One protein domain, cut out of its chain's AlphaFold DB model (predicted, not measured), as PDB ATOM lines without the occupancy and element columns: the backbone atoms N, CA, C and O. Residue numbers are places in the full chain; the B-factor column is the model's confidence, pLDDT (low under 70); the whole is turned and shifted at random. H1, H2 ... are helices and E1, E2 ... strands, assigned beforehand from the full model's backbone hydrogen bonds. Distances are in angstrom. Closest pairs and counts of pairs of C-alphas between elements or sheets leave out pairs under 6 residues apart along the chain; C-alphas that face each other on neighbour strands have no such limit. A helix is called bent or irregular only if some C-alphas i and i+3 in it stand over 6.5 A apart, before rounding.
ATOM      1  N   LEU A   9      -5.403  -4.373  23.225       79.19
ATOM      2  CA  LEU A   9      -4.774  -3.118  22.802       79.19
ATOM      3  C   LEU A   9      -3.520  -3.324  21.940       79.19
ATOM      4  O   LEU A   9      -3.141  -2.418  21.199       79.19
ATOM      5  N   SER A  10      -2.876  -4.496  22.003       81.12
ATOM      6  CA  SER A  10      -1.739  -4.821  21.127       81.12
ATOM      7  C   SER A  10      -2.154  -5.071  19.674       81.12
ATOM      8  O   SER A  10      -1.310  -5.039  18.782       81.12
ATOM      9  N   LYS A  11      -3.458  -5.247  19.424       82.25
ATOM     10  CA  LYS A  11      -4.042  -5.343  18.080       82.25
ATOM     11  C   LYS A  11      -4.410  -3.977  17.501       82.25
ATOM     12  O   LYS A  11      -5.125  -3.924  16.501       82.25
ATOM     13  N   LEU A  12      -3.963  -2.881  18.117       84.38
ATOM     14  CA  LEU A  12      -4.225  -1.524  17.654       84.38
ATOM     15  C   LEU A  12      -2.986  -0.872  17.050       84.38
ATOM     16  O   LEU A  12      -1.891  -0.934  17.606       84.38
ATOM     17  N   VAL A  13      -3.219  -0.144  15.965       83.00
ATOM     18  CA  VAL A  13      -2.322   0.879  15.438       83.00
ATOM     19  C   VAL A  13      -2.920   2.227  15.805       83.00
ATOM     20  O   VAL A  13      -4.098   2.485  15.552       83.00
ATOM     21  N   VAL A  14      -2.112   3.072  16.435       79.56
ATOM     22  CA  VAL A  14      -2.534   4.385  16.924       79.56
ATOM     23  C   VAL A  14      -1.702   5.423  16.214       79.56
ATOM     24  O   VAL A  14      -0.476   5.393  16.298       79.56
ATOM     25  N   GLN A  15      -2.375   6.337  15.535       81.62
ATOM     26  CA  GLN A  15      -1.738   7.415  14.807       81.62
ATOM     27  C   GLN A  15      -2.206   8.746  15.402       81.62
ATOM     28  O   GLN A  15      -3.413   9.002  15.420       81.62
ATOM     29  N   PRO A  16      -1.296   9.580  15.927       78.25
ATOM     30  CA  PRO A  16      -1.653  10.940  16.301       78.25
ATOM     31  C   PRO A  16      -2.020  11.729  15.037       78.25
ATOM     32  O   PRO A  16      -1.319  11.648  14.029       78.25
ATOM     33  N   MET A  17      -3.136  12.450  15.087       82.81
ATOM     34  CA  MET A  17      -3.605  13.362  14.045       82.81
ATOM     35  C   MET A  17      -4.033  14.659  14.721       82.81
ATOM     36  O   MET A  17      -5.143  14.726  15.240       82.81
ATOM     37  N   ASP A  18      -3.149  15.654  14.741       83.94
ATOM     38  CA  ASP A  18      -3.362  16.950  15.394       83.94
ATOM     39  C   ASP A  18      -3.880  16.814  16.844       83.94
ATOM     40  O   ASP A  18      -3.138  16.384  17.730       83.94
ATOM     41  N   ASP A  19      -5.153  17.144  17.082       81.94
ATOM     42  CA  ASP A  19      -5.859  17.091  18.368       81.94
ATOM     43  C   ASP A  19      -6.534  15.736  18.657       81.94
ATOM     44  O   ASP A  19      -7.157  15.542  19.704       81.94
ATOM     45  N   LYS A  20      -6.423  14.778  17.733       77.44
ATOM     46  CA  LYS A  20      -7.125  13.492  17.765       77.44
ATOM     47  C   LYS A  20      -6.163  12.314  17.730       77.44
ATOM     48  O   LYS A  20      -5.065  12.348  17.178       77.44
ATOM     49  N   LEU A  21      -6.621  11.208  18.306       77.81
ATOM     50  CA  LEU A  21      -5.965   9.911  18.183       77.81
ATOM     51  C   LEU A  21      -6.778   9.038  17.238       77.81
ATOM     52  O   LEU A  21      -7.902   8.646  17.549       77.81
ATOM     53  N   LEU A  22      -6.191   8.701  16.093       82.50
ATOM     54  CA  LEU A  22      -6.782   7.736  15.187       82.50
ATOM     55  C   LEU A  22      -6.409   6.323  15.636       82.50
ATOM     56  O   LEU A  22      -5.235   5.955  15.653       82.50
ATOM     57  N   ILE A  23      -7.417   5.524  15.976       83.25
ATOM     58  CA  ILE A  23      -7.249   4.137  16.414       83.25
ATOM     59  C   ILE A  23      -7.742   3.209  15.307       83.25
ATOM     60  O   ILE A  23      -8.893   3.285  14.878       83.25
ATOM     61  N   ARG A  24      -6.872   2.310  14.846       87.44
ATOM     62  CA  ARG A  24      -7.184   1.305  13.825       87.44
ATOM     63  C   ARG A  24      -6.844  -0.090  14.337       87.44
ATOM     64  O   ARG A  24      -5.889  -0.265  15.085       87.44
ATOM     65  N   HIS A  25      -7.587  -1.099  13.896       88.31
ATOM     66  CA  HIS A  25      -7.182  -2.495  14.051       88.31
ATOM     67  C   HIS A  25      -5.869  -2.728  13.287       88.31
ATOM     68  O   HIS A  25      -5.687  -2.183  12.202       88.31
ATOM     69  N   MET A  26      -4.979  -3.583  13.785       87.94
ATOM     70  CA  MET A  26      -3.662  -3.848  13.181       87.94
ATOM     71  C   MET A  26      -3.720  -4.454  11.771       87.94
ATOM     72  O   MET A  26      -2.741  -4.430  11.039       87.94
ATOM     73  N   HIS A  27      -4.879  -4.996  11.400       85.69
ATOM     74  CA  HIS A  27      -5.162  -5.539  10.067       85.69
ATOM     75  C   HIS A  27      -5.957  -4.560   9.192       85.69
ATOM     76  O   HIS A  27      -6.449  -4.929   8.131       85.69
ATOM     77  N   CYS A  28      -6.144  -3.320   9.641       85.25
ATOM     78  CA  CYS A  28      -6.759  -2.286   8.828       85.25
ATOM     79  C   CYS A  28      -5.771  -1.849   7.742       85.25
ATOM     80  O   CYS A  28      -4.734  -1.266   8.043       85.25
ATOM     81  N   THR A  29      -6.119  -2.092   6.481       81.00
ATOM     82  CA  THR A  29      -5.317  -1.703   5.309       81.00
ATOM     83  C   THR A  29      -5.424  -0.214   4.973       81.00
ATOM     84  O   THR A  29      -4.687   0.272   4.125       81.00
ATOM     85  N   GLY A  30      -6.344   0.524   5.609       75.69
ATOM     86  CA  GLY A  30      -6.537   1.959   5.374       75.69
ATOM     87  C   GLY A  30      -7.106   2.323   3.996       75.69
ATOM     88  O   GLY A  30      -7.137   3.499   3.663       75.69
ATOM     89  N   THR A  31      -7.565   1.346   3.208       70.69
ATOM     90  CA  THR A  31      -7.990   1.520   1.804       70.69
ATOM     91  C   THR A  31      -9.460   1.910   1.619       70.69
ATOM     92  O   THR A  31      -9.915   2.058   0.489       70.69
ATOM     93  N   ALA A  32     -10.233   2.056   2.695       62.19
ATOM     94  CA  ALA A  32     -11.642   2.415   2.592       62.19
ATOM     95  C   ALA A  32     -11.793   3.930   2.370       62.19
ATOM     96  O   ALA A  32     -11.379   4.727   3.209       62.19
ATOM     97  N   SER A  33     -12.385   4.312   1.237       59.72
ATOM     98  CA  SER A  33     -12.468   5.696   0.751       59.72
ATOM     99  C   SER A  33     -13.407   6.608   1.553       59.72
ATOM    100  O   SER A  33     -13.314   7.825   1.422       59.72
ATOM    101  N   SER A  34     -14.282   6.059   2.403       59.09
ATOM    102  CA  SER A  34     -15.170   6.862   3.269       59.09
ATOM    103  C   SER A  34     -15.730   6.138   4.505       59.09
ATOM    104  O   SER A  34     -16.352   6.779   5.350       59.09
ATOM    105  N   ALA A  35     -15.508   4.826   4.657       71.06
ATOM    106  CA  ALA A  35     -16.082   4.027   5.743       71.06
ATOM    107  C   ALA A  35     -15.002   3.354   6.603       71.06
ATOM    108  O   ALA A  35     -14.016   2.822   6.101       71.06
ATOM    109  N   VAL A  36     -15.196   3.331   7.922       80.06
ATOM    110  CA  VAL A  36     -14.355   2.553   8.845       80.06
ATOM    111  C   VAL A  36     -14.466   1.068   8.473       80.06
ATOM    112  O   VAL A  36     -15.576   0.555   8.348       80.06
ATOM    113  N   CYS A  37     -13.346   0.355   8.292       86.62
ATOM    114  CA  CYS A  37     -13.418  -1.066   7.930       86.62
ATOM    115  C   CYS A  37     -14.127  -1.886   9.024       86.62
ATOM    116  O   CYS A  37     -14.065  -1.533  10.205       86.62
ATOM    117  N   VAL A  38     -14.744  -3.015   8.652       84.25
ATOM    118  CA  VAL A  38     -15.529  -3.860   9.575       84.25
ATOM    119  C   VAL A  38     -14.741  -4.203  10.844       84.25
ATOM    120  O   VAL A  38     -15.266  -4.090  11.946       84.25
ATOM    121  N   ALA A  39     -13.454  -4.549  10.724       84.75
ATOM    122  CA  ALA A  39     -12.613  -4.862  11.880       84.75
ATOM    123  C   ALA A  39     -12.469  -3.676  12.854       84.75
ATOM    124  O   ALA A  39     -12.571  -3.868  14.063       84.75
ATOM    125  N   CYS A  40     -12.280  -2.457  12.341       87.44
ATOM    126  CA  CYS A  40     -12.211  -1.241  13.150       87.44
ATOM    127  C   CYS A  40     -13.579  -0.850  13.729       87.44
ATOM    128  O   CYS A  40     -13.656  -0.441  14.882       87.44
ATOM    129  N   GLN A  41     -14.665  -1.025  12.969       87.25
ATOM    130  CA  GLN A  41     -16.028  -0.724  13.417       87.25
ATOM    131  C   GLN A  41     -16.477  -1.652  14.558       87.25
ATOM    132  O   GLN A  41     -17.238  -1.249  15.436       87.25
ATOM    133  N   GLN A  42     -15.992  -2.897  14.563       88.06
ATOM    134  CA  GLN A  42     -16.316  -3.892  15.585       88.06
ATOM    135  C   GLN A  42     -15.484  -3.750  16.869       88.06
ATOM    136  O   GLN A  42     -15.885  -4.295  17.893       88.06
ATOM    137  N   LEU A  43     -14.359  -3.021  16.859       85.12
ATOM    138  CA  LEU A  43     -13.514  -2.819  18.046       85.12
ATOM    139  C   LEU A  43     -14.294  -2.323  19.279       85.12
ATOM    140  O   LEU A  43     -14.281  -3.034  20.283       85.12
ATOM    141  N   PRO A  44     -15.035  -1.193  19.233       84.75
ATOM    142  CA  PRO A  44     -15.768  -0.694  20.401       84.75
ATOM    143  C   PRO A  44     -16.930  -1.606  20.829       84.75
ATOM    144  O   PRO A  44     -17.439  -1.484  21.937       84.75
ATOM    145  N   ARG A  45     -17.350  -2.547  19.973       87.69
ATOM    146  CA  ARG A  45     -18.402  -3.528  20.284       87.69
ATOM    147  C   ARG A  45     -17.856  -4.777  20.977       87.69
ATOM    148  O   ARG A  45     -18.623  -5.568  21.523       87.69
ATOM    149  N   ARG A  46     -16.536  -4.985  20.977       89.31
ATOM    150  CA  ARG A  46     -15.910  -6.141  21.626       89.31
ATOM    151  C   ARG A  46     -15.783  -5.891  23.123       89.31
ATOM    152  O   ARG A  46     -14.952  -5.105  23.567       89.31
ATOM    153  N   LYS A  47     -16.550  -6.643  23.916       89.75
ATOM    154  CA  LYS A  47     -16.493  -6.592  25.385       89.75
ATOM    155  C   LYS A  47     -15.062  -6.723  25.949       89.75
ATOM    156  O   LYS A  47     -14.715  -5.883  26.775       89.75
ATOM    157  N   PRO A  48     -14.202  -7.662  25.491       88.62
ATOM    158  CA  PRO A  48     -12.827  -7.758  25.994       88.62
ATOM    159  C   PRO A  48     -11.993  -6.503  25.719       88.62
ATOM    160  O   PRO A  48     -11.193  -6.102  26.555       88.62
ATOM    161  N   PHE A  49     -12.214  -5.854  24.574       87.12
ATOM    162  CA  PHE A  49     -11.520  -4.626  24.199       87.12
ATOM    163  C   PHE A  49     -11.926  -3.451  25.094       87.12
ATOM    164  O   PHE A  49     -11.069  -2.774  25.655       87.12
ATOM    165  N   MET A  50     -13.234  -3.257  25.290       89.31
ATOM    166  CA  MET A  50     -13.759  -2.218  26.181       89.31
ATOM    167  C   MET A  50     -13.318  -2.428  27.633       89.31
ATOM    168  O   MET A  50     -12.975  -1.468  28.318       89.31
ATOM    169  N   GLN A  51     -13.264  -3.683  28.093       91.44
ATOM    170  CA  GLN A  51     -12.740  -4.026  29.416       91.44
ATOM    171  C   GLN A  51     -11.251  -3.706  29.557       91.44
ATOM    172  O   GLN A  51     -10.831  -3.218  30.604       91.44
ATOM    173  N   ASP A  52     -10.453  -3.966  28.521       89.12
ATOM    174  CA  ASP A  52      -9.020  -3.674  28.533       89.12
ATOM    175  C   ASP A  52      -8.766  -2.156  28.554       89.12
ATOM    176  O   ASP A  52      -7.992  -1.679  29.382       89.12
ATOM    177  N   ILE A  53      -9.495  -1.374  27.743       89.38
ATOM    178  CA  ILE A  53      -9.461   0.100  27.800       89.38
ATOM    179  C   ILE A  53      -9.828   0.595  29.200       89.38
ATOM    180  O   ILE A  53      -9.072   1.365  29.787       89.38
ATOM    181  N   ALA A  54     -10.953   0.137  29.752       93.06
ATOM    182  CA  ALA A  54     -11.428   0.568  31.063       93.06
ATOM    183  C   ALA A  54     -10.399   0.293  32.172       93.06
ATOM    184  O   ALA A  54     -10.092   1.180  32.970       93.06
ATOM    185  N   ARG A  55      -9.796  -0.902  32.176       92.44
ATOM    186  CA  ARG A  55      -8.748  -1.280  33.139       92.44
ATOM    187  C   ARG A  55      -7.498  -0.419  33.006       92.44
ATOM    188  O   ARG A  55      -6.874  -0.092  34.014       92.44
ATOM    189  N   TRP A  56      -7.111  -0.056  31.788       91.81
ATOM    190  CA  TRP A  56      -5.959   0.815  31.570       91.81
ATOM    191  C   TRP A  56      -6.222   2.265  31.949       91.81
ATOM    192  O   TRP A  56      -5.344   2.885  32.549       91.81
ATOM    193  N   SER A  57      -7.417   2.782  31.669       93.56
ATOM    194  CA  SER A  57      -7.841   4.103  32.136       93.56
ATOM    195  C   SER A  57      -7.832   4.167  33.662       93.56
ATOM    196  O   SER A  57      -7.219   5.070  34.227       93.56
ATOM    197  N   LEU A  58      -8.374   3.143  34.332       95.75
ATOM    198  CA  LEU A  58      -8.274   3.020  35.784       95.75
ATOM    199  C   LEU A  58      -6.814   3.013  36.256       95.75
ATOM    200  O   LEU A  58      -6.479   3.720  37.200       95.75
ATOM    201  N   LYS A  59      -5.930   2.224  35.628       94.56
ATOM    202  CA  LYS A  59      -4.509   2.169  36.010       94.56
ATOM    203  C   LYS A  59      -3.827   3.531  35.890       94.56
ATOM    204  O   LYS A  59      -3.004   3.869  36.736       94.56
ATOM    205  N   LEU A  60      -4.149   4.318  34.864       94.31
ATOM    206  CA  LEU A  60      -3.627   5.678  34.724       94.31
ATOM    207  C   LEU A  60      -4.075   6.574  35.883       94.31
ATOM    208  O   LEU A  60      -3.239   7.263  36.468       94.31
ATOM    209  N   ASP A  61      -5.345   6.491  36.278       96.44
ATOM    210  CA  ASP A  61      -5.844   7.218  37.446       96.44
ATOM    211  C   ASP A  61      -5.253   6.675  38.757       96.44
ATOM    212  O   ASP A  61      -4.930   7.459  39.642       96.44
ATOM    213  N   GLN A  62      -4.959   5.376  38.866       96.25
ATOM    214  CA  GLN A  62      -4.199   4.813  39.992       96.25
ATOM    215  C   GLN A  62      -2.763   5.351  40.054       96.25
ATOM    216  O   GLN A  62      -2.254   5.599  41.143       96.25
ATOM    217  N   ALA A  63      -2.099   5.561  38.915       95.12
ATOM    218  CA  ALA A  63      -0.789   6.210  38.898       95.12
ATOM    219  C   ALA A  63      -0.881   7.680  39.337       95.12
ATOM    220  O   ALA A  63      -0.005   8.161  40.056       95.12
ATOM    221  N   SER A  64      -1.956   8.377  38.952       95.00
ATOM    222  CA  SER A  64      -2.245   9.730  39.433       95.00
ATOM    223  C   SER A  64      -2.503   9.744  40.943       95.00
ATOM    224  O   SER A  64      -1.895  10.536  41.657       95.00
ATOM    225  N   LEU A  65      -3.321   8.822  41.459       96.50
ATOM    226  CA  LEU A  65      -3.568   8.667  42.893       96.50
ATOM    227  C   LEU A  65      -2.280   8.386  43.666       96.50
ATOM    228  O   LEU A  65      -2.038   9.040  44.670       96.50
ATOM    229  N   ALA A  66      -1.428   7.478  43.181       93.81
ATOM    230  CA  ALA A  66      -0.132   7.197  43.800       93.81
ATOM    231  C   ALA A  66       0.723   8.467  43.939       93.81
ATOM    232  O   ALA A  66       1.331   8.695  44.980       93.81
ATOM    233  N   TYR A  67       0.738   9.317  42.911       92.88
ATOM    234  CA  TYR A  67       1.432  10.600  42.966       92.88
ATOM    235  C   TYR A  67       0.817  11.546  44.012       92.88
ATOM    236  O   TYR A  67       1.541  12.119  44.826       92.88
ATOM    237  N   HIS A  68      -0.513  11.683  44.037       93.69
ATOM    238  CA  HIS A  68      -1.196  12.574  44.981       93.69
ATOM    239  C   HIS A  68      -1.104  12.072  46.424       93.69
ATOM    240  O   HIS A  68      -0.943  12.889  47.320       93.69
ATOM    241  N   CYS A  69      -1.077  10.758  46.665       91.38
ATOM    242  CA  CYS A  69      -0.800  10.204  47.992       91.38
ATOM    243  C   CYS A  69       0.502  10.757  48.585       91.38
ATOM    244  O   CYS A  69       0.552  11.036  49.778       91.38
ATOM    245  N   VAL A  70       1.539  10.917  47.756       85.00
ATOM    246  CA  VAL A  70       2.862  11.373  48.196       85.00
ATOM    247  C   VAL A  70       2.942  12.897  48.286       85.00
ATOM    248  O   VAL A  70       3.504  13.415  49.244       85.00
ATOM    249  N   TYR A  71       2.408  13.617  47.294       83.50
ATOM    250  CA  TYR A  71       2.675  15.053  47.143       83.50
ATOM    251  C   TYR A  71       1.487  15.970  47.450       83.50
ATOM    252  O   TYR A  71       1.696  17.156  47.684       83.50
ATOM    253  N   GLN A  72       0.254  15.461  47.400       88.88
ATOM    254  CA  GLN A  72      -0.984  16.241  47.535       88.88
ATOM    255  C   GLN A  72      -2.085  15.405  48.220       88.88
ATOM    256  O   GLN A  72      -3.127  15.139  47.610       88.88
ATOM    257  N   PRO A  73      -1.859  14.940  49.466       88.19
ATOM    258  CA  PRO A  73      -2.756  13.996  50.134       88.19
ATOM    259  C   PRO A  73      -4.183  14.542  50.295       88.19
ATOM    260  O   PRO A  73      -5.142  13.779  50.208       88.19
ATOM    261  N   ASP A  74      -4.338  15.860  50.428       90.06
ATOM    262  CA  ASP A  74      -5.641  16.514  50.603       90.06
ATOM    263  C   ASP A  74      -6.549  16.395  49.362       90.06
ATOM    264  O   ASP A  74      -7.775  16.357  49.479       90.06
ATOM    265  N   GLU A  75      -5.975  16.253  48.161       92.94
ATOM    266  CA  GLU A  75      -6.742  16.092  46.915       92.94
ATOM    267  C   GLU A  75      -7.164  14.633  46.659       92.94
ATOM    268  O   GLU A  75      -8.015  14.367  45.806       92.94
ATOM    269  N   VAL A  76      -6.615  13.661  47.402       94.94
ATOM    270  CA  VAL A  76      -6.845  12.223  47.166       94.94
ATOM    271  C   VAL A  76      -8.320  11.854  47.318       94.94
ATOM    272  O   VAL A  76      -8.865  11.134  46.478       94.94
ATOM    273  N   ALA A  77      -9.000  12.382  48.339       94.44
ATOM    274  CA  ALA A  77     -10.420  12.113  48.568       94.44
ATOM    275  C   ALA A  77     -11.298  12.606  47.402       94.44
ATOM    276  O   ALA A  77     -12.214  11.909  46.958       94.44
ATOM    277  N   LYS A  78     -10.977  13.783  46.858       95.44
ATOM    278  CA  LYS A  78     -11.671  14.383  45.713       95.44
ATOM    279  C   LYS A  78     -11.408  13.610  44.421       95.44
ATOM    280  O   LYS A  78     -12.342  13.383  43.654       95.44
ATOM    281  N   LEU A  79     -10.176  13.152  44.196       95.19
ATOM    282  CA  LEU A  79      -9.841  12.302  43.051       95.19
ATOM    283  C   LEU A  79     -10.563  10.952  43.113       95.19
ATOM    284  O   LEU A  79     -11.151  10.541  42.116       95.19
ATOM    285  N   LEU A  80     -10.599  10.303  44.281       96.56
ATOM    286  CA  LEU A  80     -11.343   9.055  44.484       96.56
ATOM    287  C   LEU A  80     -12.845   9.215  44.212       96.56
ATOM    288  O   LEU A  80     -13.452   8.318  43.629       96.56
ATOM    289  N   ALA A  81     -13.441  10.345  44.602       94.25
ATOM    290  CA  ALA A  81     -14.828  10.664  44.260       94.25
ATOM    291  C   ALA A  81     -14.998  10.901  42.747       94.25
ATOM    292  O   ALA A  81     -15.939  10.404  42.134       94.25
ATOM    293  N   GLY A  82     -14.048  11.599  42.118       95.56
ATOM    294  CA  GLY A  82     -14.043  11.848  40.677       95.56
ATOM    295  C   GLY A  82     -13.901  10.587  39.821       95.56
ATOM    296  O   GLY A  82     -14.390  10.563  38.698       95.56
ATOM    297  N   MET A  83     -13.279   9.518  40.326       96.88
ATOM    298  CA  MET A  83     -13.160   8.248  39.596       96.88
ATOM    299  C   MET A  83     -14.505   7.541  39.391       96.88
ATOM    300  O   MET A  83     -14.637   6.765  38.448       96.88
ATOM    301  N   GLU A  84     -15.506   7.803  40.235       94.31
ATOM    302  CA  GLU A  84     -16.840   7.197  40.108       94.31
ATOM    303  C   GLU A  84     -17.665   7.789  38.971       94.31
ATOM    304  O   GLU A  84     -18.614   7.160  38.509       94.31
ATOM    305  N   THR A  85     -17.295   8.980  38.502       95.56
ATOM    306  CA  THR A  85     -17.982   9.668  37.405       95.56
ATOM    307  C   THR A  85     -17.316   9.433  36.050       95.56
ATOM    308  O   THR A  85     -17.805   9.921  35.035       95.56
ATOM    309  N   LYS A  86     -16.203   8.684  36.004       95.94
ATOM    310  CA  LYS A  86     -15.477   8.371  34.766       95.94
ATOM    311  C   LYS A  86     -16.156   7.254  33.975       95.94
ATOM    312  O   LYS A  86     -16.718   6.323  34.544       95.94
ATOM    313  N   ASP A  87     -15.969   7.268  32.657       93.38
ATOM    314  CA  ASP A  87     -16.564   6.293  31.729       93.38
ATOM    315  C   ASP A  87     -16.215   4.826  32.049       93.38
ATOM    316  O   ASP A  87     -16.987   3.912  31.757       93.38
ATOM    317  N   TYR A  88     -15.059   4.570  32.673       95.50
ATOM    318  CA  TYR A  88     -14.640   3.218  33.053       95.50
ATOM    319  C   TYR A  88     -15.291   2.714  34.356       95.50
ATOM    320  O   TYR A  88     -15.183   1.523  34.664       95.50
ATOM    321  N   ALA A  89     -15.974   3.573  35.123       95.00
ATOM    322  CA  ALA A  89     -16.489   3.241  36.453       95.00
ATOM    323  C   ALA A  89     -17.512   2.098  36.431       95.00
ATOM    324  O   ALA A  89     -17.494   1.236  37.308       95.00
ATOM    325  N   GLY A  90     -18.341   2.026  35.384       94.19
ATOM    326  CA  GLY A  90     -19.310   0.940  35.214       94.19
ATOM    327  C   GLY A  90     -18.669  -0.444  35.045       94.19
ATOM    328  O   GLY A  90     -19.280  -1.447  35.402       94.19
ATOM    329  N   ILE A  91     -17.434  -0.511  34.534       95.31
ATOM    330  CA  ILE A  91     -16.702  -1.769  34.303       95.31
ATOM    331  C   ILE A  91     -15.772  -2.099  35.478       95.31
ATOM    332  O   ILE A  91     -15.589  -3.269  35.803       95.31
ATOM    333  N   CYS A  92     -15.194  -1.082  36.117       96.25
ATOM    334  CA  CYS A  92     -14.157  -1.222  37.141       96.25
ATOM    335  C   CYS A  92     -14.645  -0.881  38.561       96.25
ATOM    336  O   CYS A  92     -13.854  -0.464  39.408       96.25
ATOM    337  N   LYS A  93     -15.944  -1.039  38.836       96.19
ATOM    338  CA  LYS A  93     -16.571  -0.639  40.107       96.19
ATOM    339  C   LYS A  93     -15.905  -1.265  41.339       96.19
ATOM    340  O   LYS A  93     -15.666  -0.570  42.322       96.19
ATOM    341  N   GLU A  94     -15.581  -2.555  41.284       95.25
ATOM    342  CA  GLU A  94     -14.937  -3.282  42.391       95.25
ATOM    343  C   GLU A  94     -13.510  -2.786  42.664       95.25
ATOM    344  O   GLU A  94     -13.116  -2.607  43.819       95.25
ATOM    345  N   ASP A  95     -12.747  -2.493  41.610       95.06
ATOM    346  CA  ASP A  95     -11.379  -1.985  41.732       95.06
ATOM    347  C   ASP A  95     -11.357  -0.555  42.303       95.06
ATOM    348  O   ASP A  95     -10.502  -0.224  43.130       95.06
ATOM    349  N   ILE A  96     -12.318   0.293  41.910       97.38
ATOM    350  CA  ILE A  96     -12.514   1.628  42.506       97.38
ATOM    351  C   ILE A  96     -12.877   1.486  43.989       97.38
ATOM    352  O   ILE A  96     -12.291   2.163  44.836       97.38
ATOM    353  N   GLY A  97     -13.790   0.565  44.315       96.25
ATOM    354  CA  GLY A  97     -14.149   0.232  45.695       96.25
ATOM    355  C   GLY A  97     -12.941  -0.208  46.522       96.25
ATOM    356  O   GLY A  97     -12.772   0.254  47.646       96.25
ATOM    357  N   SER A  98     -12.045  -1.005  45.937       96.50
ATOM    358  CA  SER A  98     -10.796  -1.434  46.578       96.50
ATOM    359  C   SER A  98      -9.847  -0.262  46.850       96.50
ATOM    360  O   SER A  98      -9.229  -0.209  47.911       96.50
ATOM    361  N   CYS A  99      -9.758   0.710  45.933       95.88
ATOM    362  CA  CYS A  99      -8.975   1.931  46.150       95.88
ATOM    363  C   CYS A  99      -9.553   2.761  47.304       95.88
ATOM    364  O   CYS A  99      -8.819   3.168  48.203       95.88
ATOM    365  N   LYS A 100     -10.878   2.950  47.335       97.00
ATOM    366  CA  LYS A 100     -11.556   3.633  48.446       97.00
ATOM    367  C   LYS A 100     -11.342   2.912  49.770       97.00
ATOM    368  O   LYS A 100     -11.002   3.548  50.756       97.00
ATOM    369  N   GLN A 101     -11.493   1.591  49.788       96.50
ATOM    370  CA  GLN A 101     -11.304   0.786  50.990       96.50
ATOM    371  C   GLN A 101      -9.862   0.862  51.503       96.50
ATOM    372  O   GLN A 101      -9.657   1.020  52.703       96.50
ATOM    373  N   ALA A 102      -8.864   0.794  50.617       93.12
ATOM    374  CA  ALA A 102      -7.463   0.955  50.998       93.12
ATOM    375  C   ALA A 102      -7.198   2.336  51.615       93.12
ATOM    376  O   ALA A 102      -6.523   2.424  52.640       93.12
ATOM    377  N   TYR A 103      -7.781   3.393  51.042       96.56
ATOM    378  CA  TYR A 103      -7.684   4.747  51.582       96.56
ATOM    379  C   TYR A 103      -8.384   4.895  52.940       96.56
ATOM    380  O   TYR A 103      -7.801   5.430  53.875       96.56
ATOM    381  N   THR A 104      -9.600   4.372  53.088       94.38
ATOM    382  CA  THR A 104     -10.347   4.429  54.353       94.38
ATOM    383  C   THR A 104      -9.655   3.638  55.465       94.38
ATOM    384  O   THR A 104      -9.613   4.094  56.603       94.38
ATOM    385  N   ASN A 105      -9.102   2.464  55.149       88.25
ATOM    386  CA  ASN A 105      -8.534   1.561  56.153       88.25
ATOM    387  C   ASN A 105      -7.096   1.916  56.555       88.25
ATOM    388  O   ASN A 105      -6.699   1.620  57.679       88.25
ATOM    389  N   GLY A 106      -6.304   2.496  55.650       80.25
ATOM    390  CA  GLY A 106      -4.876   2.741  55.888       80.25
ATOM    391  C   GLY A 106      -4.319   3.996  55.217       80.25
ATOM    392  O   GLY A 106      -3.106   4.118  55.032       80.25
ATOM    393  N   GLY A 107      -5.193   4.931  54.842       91.50
ATOM    394  CA  GLY A 107      -4.827   6.245  54.320       91.50
ATOM    395  C   GLY A 107      -4.046   6.206  53.006       91.50
ATOM    396  O   GLY A 107      -4.093   5.250  52.225       91.50
ATOM    397  N   CYS A 108      -3.286   7.276  52.766       91.62
ATOM    398  CA  CYS A 108      -2.436   7.433  51.585       91.62
ATOM    399  C   CYS A 108      -1.376   6.329  51.458       91.62
ATOM    400  O   CYS A 108      -1.029   5.959  50.340       91.62
ATOM    401  N   ALA A 109      -0.899   5.763  52.572       85.19
ATOM    402  CA  ALA A 109       0.104   4.701  52.562       85.19
ATOM    403  C   ALA A 109      -0.434   3.398  51.957       85.19
ATOM    404  O   ALA A 109       0.141   2.881  50.998       85.19
ATOM    405  N   SER A 110      -1.568   2.900  52.458       87.44
ATOM    406  CA  SER A 110      -2.193   1.693  51.906       87.44
ATOM    407  C   SER A 110      -2.695   1.900  50.478       87.44
ATOM    408  O   SER A 110      -2.585   0.991  49.651       87.44
ATOM    409  N   LEU A 111      -3.193   3.097  50.152       94.44
ATOM    410  CA  LEU A 111      -3.580   3.427  48.781       94.44
ATOM    411  C   LEU A 111      -2.367   3.460  47.832       94.44
ATOM    412  O   LEU A 111      -2.434   2.886  46.745       94.44
ATOM    413  N   LEU A 112      -1.246   4.066  48.240       92.50
ATOM    414  CA  LEU A 112      -0.011   4.112  47.449       92.50
ATOM    415  C   LEU A 112       0.508   2.703  47.138       92.50
ATOM    416  O   LEU A 112       0.875   2.417  45.995       92.50
ATOM    417  N   GLU A 113       0.525   1.814  48.131       88.56
ATOM    418  CA  GLU A 113       0.948   0.425  47.942       88.56
ATOM    419  C   GLU A 113       0.048  -0.296  46.930       88.56
ATOM    420  O   GLU A 113       0.539  -0.908  45.978       88.56
ATOM    421  N   LEU A 114      -1.277  -0.173  47.081       94.25
ATOM    422  CA  LEU A 114      -2.237  -0.782  46.161       94.25
ATOM    423  C   LEU A 114      -2.026  -0.287  44.720       94.25
ATOM    424  O   LEU A 114      -1.934  -1.097  43.790       94.25
ATOM    425  N   CYS A 115      -1.916   1.031  44.539       93.94
ATOM    426  CA  CYS A 115      -1.756   1.664  43.234       93.94
ATOM    427  C   CYS A 115      -0.416   1.312  42.569       93.94
ATOM    428  O   CYS A 115      -0.384   0.987  41.383       93.94
ATOM    429  N   THR A 116       0.695   1.314  43.310       89.06
ATOM    430  CA  THR A 116       2.018   0.964  42.759       89.06
ATOM    431  C   THR A 116       2.124  -0.527  42.423       89.06
ATOM    432  O   THR A 116       2.642  -0.894  41.360       89.06
ATOM    433  N   ARG A 117       1.541  -1.405  43.251       88.50
ATOM    434  CA  ARG A 117       1.468  -2.853  42.999       88.50
ATOM    435  C   ARG A 117       0.741  -3.181  41.695       88.50
ATOM    436  O   ARG A 117       1.169  -4.082  40.970       88.50
ATOM    437  N   ALA A 118      -0.287  -2.410  41.333       90.25
ATOM    438  CA  ALA A 118      -1.020  -2.578  40.075       90.25
ATOM    439  C   ALA A 118      -0.123  -2.476  38.821       90.25
ATOM    440  O   ALA A 118      -0.480  -3.025  37.772       90.25
ATOM    441  N   PHE A 119       1.036  -1.816  38.922       91.00
ATOM    442  CA  PHE A 119       2.036  -1.721  37.858       91.00
ATOM    443  C   PHE A 119       3.200  -2.695  38.049       91.00
ATOM    444  O   PHE A 119       3.621  -3.337  37.083       91.00
ATOM    445  N   TYR A 120       3.708  -2.855  39.275       84.69
ATOM    446  CA  TYR A 120       4.855  -3.730  39.529       84.69
ATOM    447  C   TYR A 120       4.560  -5.215  39.291       84.69
ATOM    448  O   TYR A 120       5.457  -5.938  38.860       84.69
ATOM    449  N   CYS A 121       3.308  -5.653  39.445       84.25
ATOM    450  CA  CYS A 121       2.897  -7.027  39.140       84.25
ATOM    451  C   CYS A 121       2.845  -7.358  37.634       84.25
ATOM    452  O   CYS A 121       2.691  -8.524  37.274       84.25
ATOM    453  N   ILE A 122       2.983  -6.381  36.728       84.94
ATOM    454  CA  ILE A 122       3.023  -6.651  35.282       84.94
ATOM    455  C   ILE A 122       4.361  -7.319  34.945       84.94
ATOM    456  O   ILE A 122       5.411  -6.729  35.181       84.94
ATOM    457  N   ASN A 123       4.361  -8.513  34.351       81.25
ATOM    458  CA  ASN A 123       5.601  -9.223  34.018       81.25
ATOM    459  C   ASN A 123       6.503  -8.394  33.077       81.25
ATOM    460  O   ASN A 123       6.060  -7.927  32.029       81.25
ATOM    461  N   ASN A 124       7.789  -8.248  33.413       85.06
ATOM    462  CA  ASN A 124       8.755  -7.474  32.620       85.06
ATOM    463  C   ASN A 124       8.825  -7.906  31.143       85.06
ATOM    464  O   ASN A 124       9.028  -7.064  30.275       85.06
ATOM    465  N   ARG A 125       8.603  -9.192  30.833       83.75
ATOM    466  CA  ARG A 125       8.663  -9.729  29.458       83.75
ATOM    467  C   ARG A 125       7.560  -9.193  28.540       83.75
ATOM    468  O   ARG A 125       7.742  -9.174  27.322       83.75
ATOM    469  N   ILE A 126       6.431  -8.769  29.109       83.06
ATOM    470  CA  ILE A 126       5.272  -8.274  28.350       83.06
ATOM    471  C   ILE A 126       5.153  -6.745  28.373       83.06
ATOM    472  O   ILE A 126       4.281  -6.194  27.700       83.06
ATOM    473  N   ARG A 127       6.040  -6.047  29.099       86.50
ATOM    474  CA  ARG A 127       6.095  -4.581  29.116       86.50
ATOM    475  C   ARG A 127       6.698  -4.065  27.813       86.50
ATOM    476  O   ARG A 127       7.758  -4.515  27.381       86.50
ATOM    477  N   THR A 128       6.036  -3.101  27.185       85.94
ATOM    478  CA  THR A 128       6.639  -2.342  26.082       85.94
ATOM    479  C   THR A 128       7.639  -1.313  26.621       85.94
ATOM    480  O   THR A 128       7.525  -0.905  27.781       85.94
ATOM    481  N   PRO A 129       8.599  -0.838  25.801       85.75
ATOM    482  CA  PRO A 129       9.535   0.211  26.212       85.75
ATOM    483  C   PRO A 129       8.837   1.472  26.743       85.75
ATOM    484  O   PRO A 129       9.258   2.028  27.752       85.75
ATOM    485  N   HIS A 130       7.719   1.879  26.130       85.00
ATOM    486  CA  HIS A 130       6.934   3.030  26.585       85.00
ATOM    487  C   HIS A 130       6.286   2.809  27.954       85.00
ATOM    488  O   HIS A 130       6.301   3.712  28.786       85.00
ATOM    489  N   LEU A 131       5.748   1.611  28.210       86.81
ATOM    490  CA  LEU A 131       5.209   1.272  29.527       86.81
ATOM    491  C   LEU A 131       6.307   1.264  30.593       86.81
ATOM    492  O   LEU A 131       6.112   1.806  31.678       86.81
ATOM    493  N   GLN A 132       7.471   0.703  30.273       90.50
ATOM    494  CA  GLN A 132       8.602   0.696  31.194       90.50
ATOM    495  C   GLN A 132       9.094   2.120  31.501       90.50
ATOM    496  O   GLN A 132       9.336   2.435  32.664       90.50
ATOM    497  N   ALA A 133       9.183   2.989  30.490       86.81
ATOM    498  CA  ALA A 133       9.549   4.394  30.669       86.81
ATOM    499  C   ALA A 133       8.524   5.158  31.526       86.81
ATOM    500  O   ALA A 133       8.909   5.928  32.404       86.81
ATOM    501  N   PHE A 134       7.225   4.910  31.327       91.62
ATOM    502  CA  PHE A 134       6.169   5.506  32.148       91.62
ATOM    503  C   PHE A 134       6.275   5.085  33.616       91.62
ATOM    504  O   PHE A 134       6.274   5.950  34.487       91.62
ATOM    505  N   ILE A 135       6.435   3.782  33.896       89.31
ATOM    506  CA  ILE A 135       6.611   3.271  35.267       89.31
ATOM    507  C   ILE A 135       7.841   3.915  35.917       89.31
ATOM    508  O   ILE A 135       7.751   4.417  37.036       89.31
ATOM    509  N   ALA A 136       8.966   3.954  35.201       85.69
ATOM    510  CA  ALA A 136      10.198   4.565  35.689       85.69
ATOM    511  C   ALA A 136      10.045   6.064  35.995       85.69
ATOM    512  O   ALA A 136      10.619   6.548  36.960       85.69
ATOM    513  N   THR A 137       9.259   6.790  35.199       86.56
ATOM    514  CA  THR A 137       9.103   8.246  35.347       86.56
ATOM    515  C   THR A 137       8.062   8.624  36.398       86.56
ATOM    516  O   THR A 137       8.202   9.645  37.061       86.56
ATOM    517  N   LYS A 138       6.972   7.856  36.506       88.88
ATOM    518  CA  LYS A 138       5.792   8.244  37.292       88.88
ATOM    519  C   LYS A 138       5.643   7.508  38.614       88.88
ATOM    520  O   LYS A 138       4.929   8.013  39.466       88.88
ATOM    521  N   LEU A 139       6.262   6.338  38.777       86.56
ATOM    522  CA  LEU A 139       6.022   5.467  39.935       86.56
ATOM    523  C   LEU A 139       7.299   5.084  40.686       86.56
ATOM    524  O   LEU A 139       7.263   4.909  41.903       86.56
ATOM    525  N   VAL A 140       8.427   4.941  39.985       81.25
ATOM    526  CA  VAL A 140       9.704   4.624  40.637       81.25
ATOM    527  C   VAL A 140      10.148   5.810  41.488       81.25
ATOM    528  O   VAL A 140      10.277   6.927  40.997       81.25
TER     529      VAL A 140
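What this domain is: This is residues 9 to 140 of the 670 residues of the protein "AbcB2 protein" of Symbiodinium sp. CCMP2592 (UniProt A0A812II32). One long helix, H2, makes the spine of an elongated domain: H3 and the two arms of the bent helix H4 pack together round its last part, while a thin two-strand hairpin, E1 and E2, lies with the short helix H1 towards the other end. H5 lies alongside H2 at a distance, and the hairpin tip, residues 16 to 21, and the loop of residues 30 to 35 stick out. The printed part has 132 residues, with five named helices and two named strands that follow along the chain as E1, E2, H1, H2, H3, H4, H5; the class is mostly helix, and the sheet, of order E1 - E2, is antiparallel. It is only just loose, close to compact, with a radius of gyration of the C-alphas of 17.3 A and spans of 55 by 30 by 28 A.

How they stand to each other: E1, residues 12 to 17, and E2, residues 20 to 25, form an antiparallel hairpin at 155 degrees, with N 13 and O 24 at 2.8 A and N 22 and O 15 at 2.9 A, within hydrogen-bond range. The closest C-alphas of E2 and H1, residues 38 to 45, are those of His 25 and Cys 40, 5.3 A apart. H1 is close to but not clearly touching H2, residues 47 to 71, with C-alphas 44 and 50 closest at 6.3 A. H2, with residues 61 to 69 alone, touches H3, residues 73 to 85, closest at C-alphas 68 and 76, 6.1 A; this helical hairpin has a shallow tilt of 16 degrees, opposite ways. H4, residues 93 to 120, was assigned as one helix by its hydrogen bonds but is bent, with C-alphas 105 and 108 9.6 A apart; its arms are H4a, residues 93 to 105, and H4b, residues 108 to 120. H3 and H4a form a helical hairpin, closest at C-alphas 80 and 100, 6.7 A. H4b touches H2 at a steep tilt of 45 degrees, closest at C-alphas 66 and 112, 4.8 A. H5, residues 129 to 138, is close to but not clearly touching H2, closest at C-alphas 63 and 138, 7.1 A. Every O i to N i+4 pair is within hydrogen-bond range in H4a and H5, against 2 of 4 in H1, 20 of 21 in H2, 5 of 9 in H3 and 8 of 9 in H4b.

Where its parts are: E1 begins at C-alpha 12, (-4.225, -1.524, 17.654). H2 is 36.2 A long, H3 20.3 A, H4a 18.1 A and H4b 18.0 A. H5 ends at C-alpha 138, (5.792, 8.244, 37.292).

The domain as a whole: The C-alphas of Ser 33 and Gly 106 are the farthest apart, 55.7 A. The printed part has no cut, and the link E2 to H1 is long, with 12 residues. Residues 32 to 34 have pLDDT under 70.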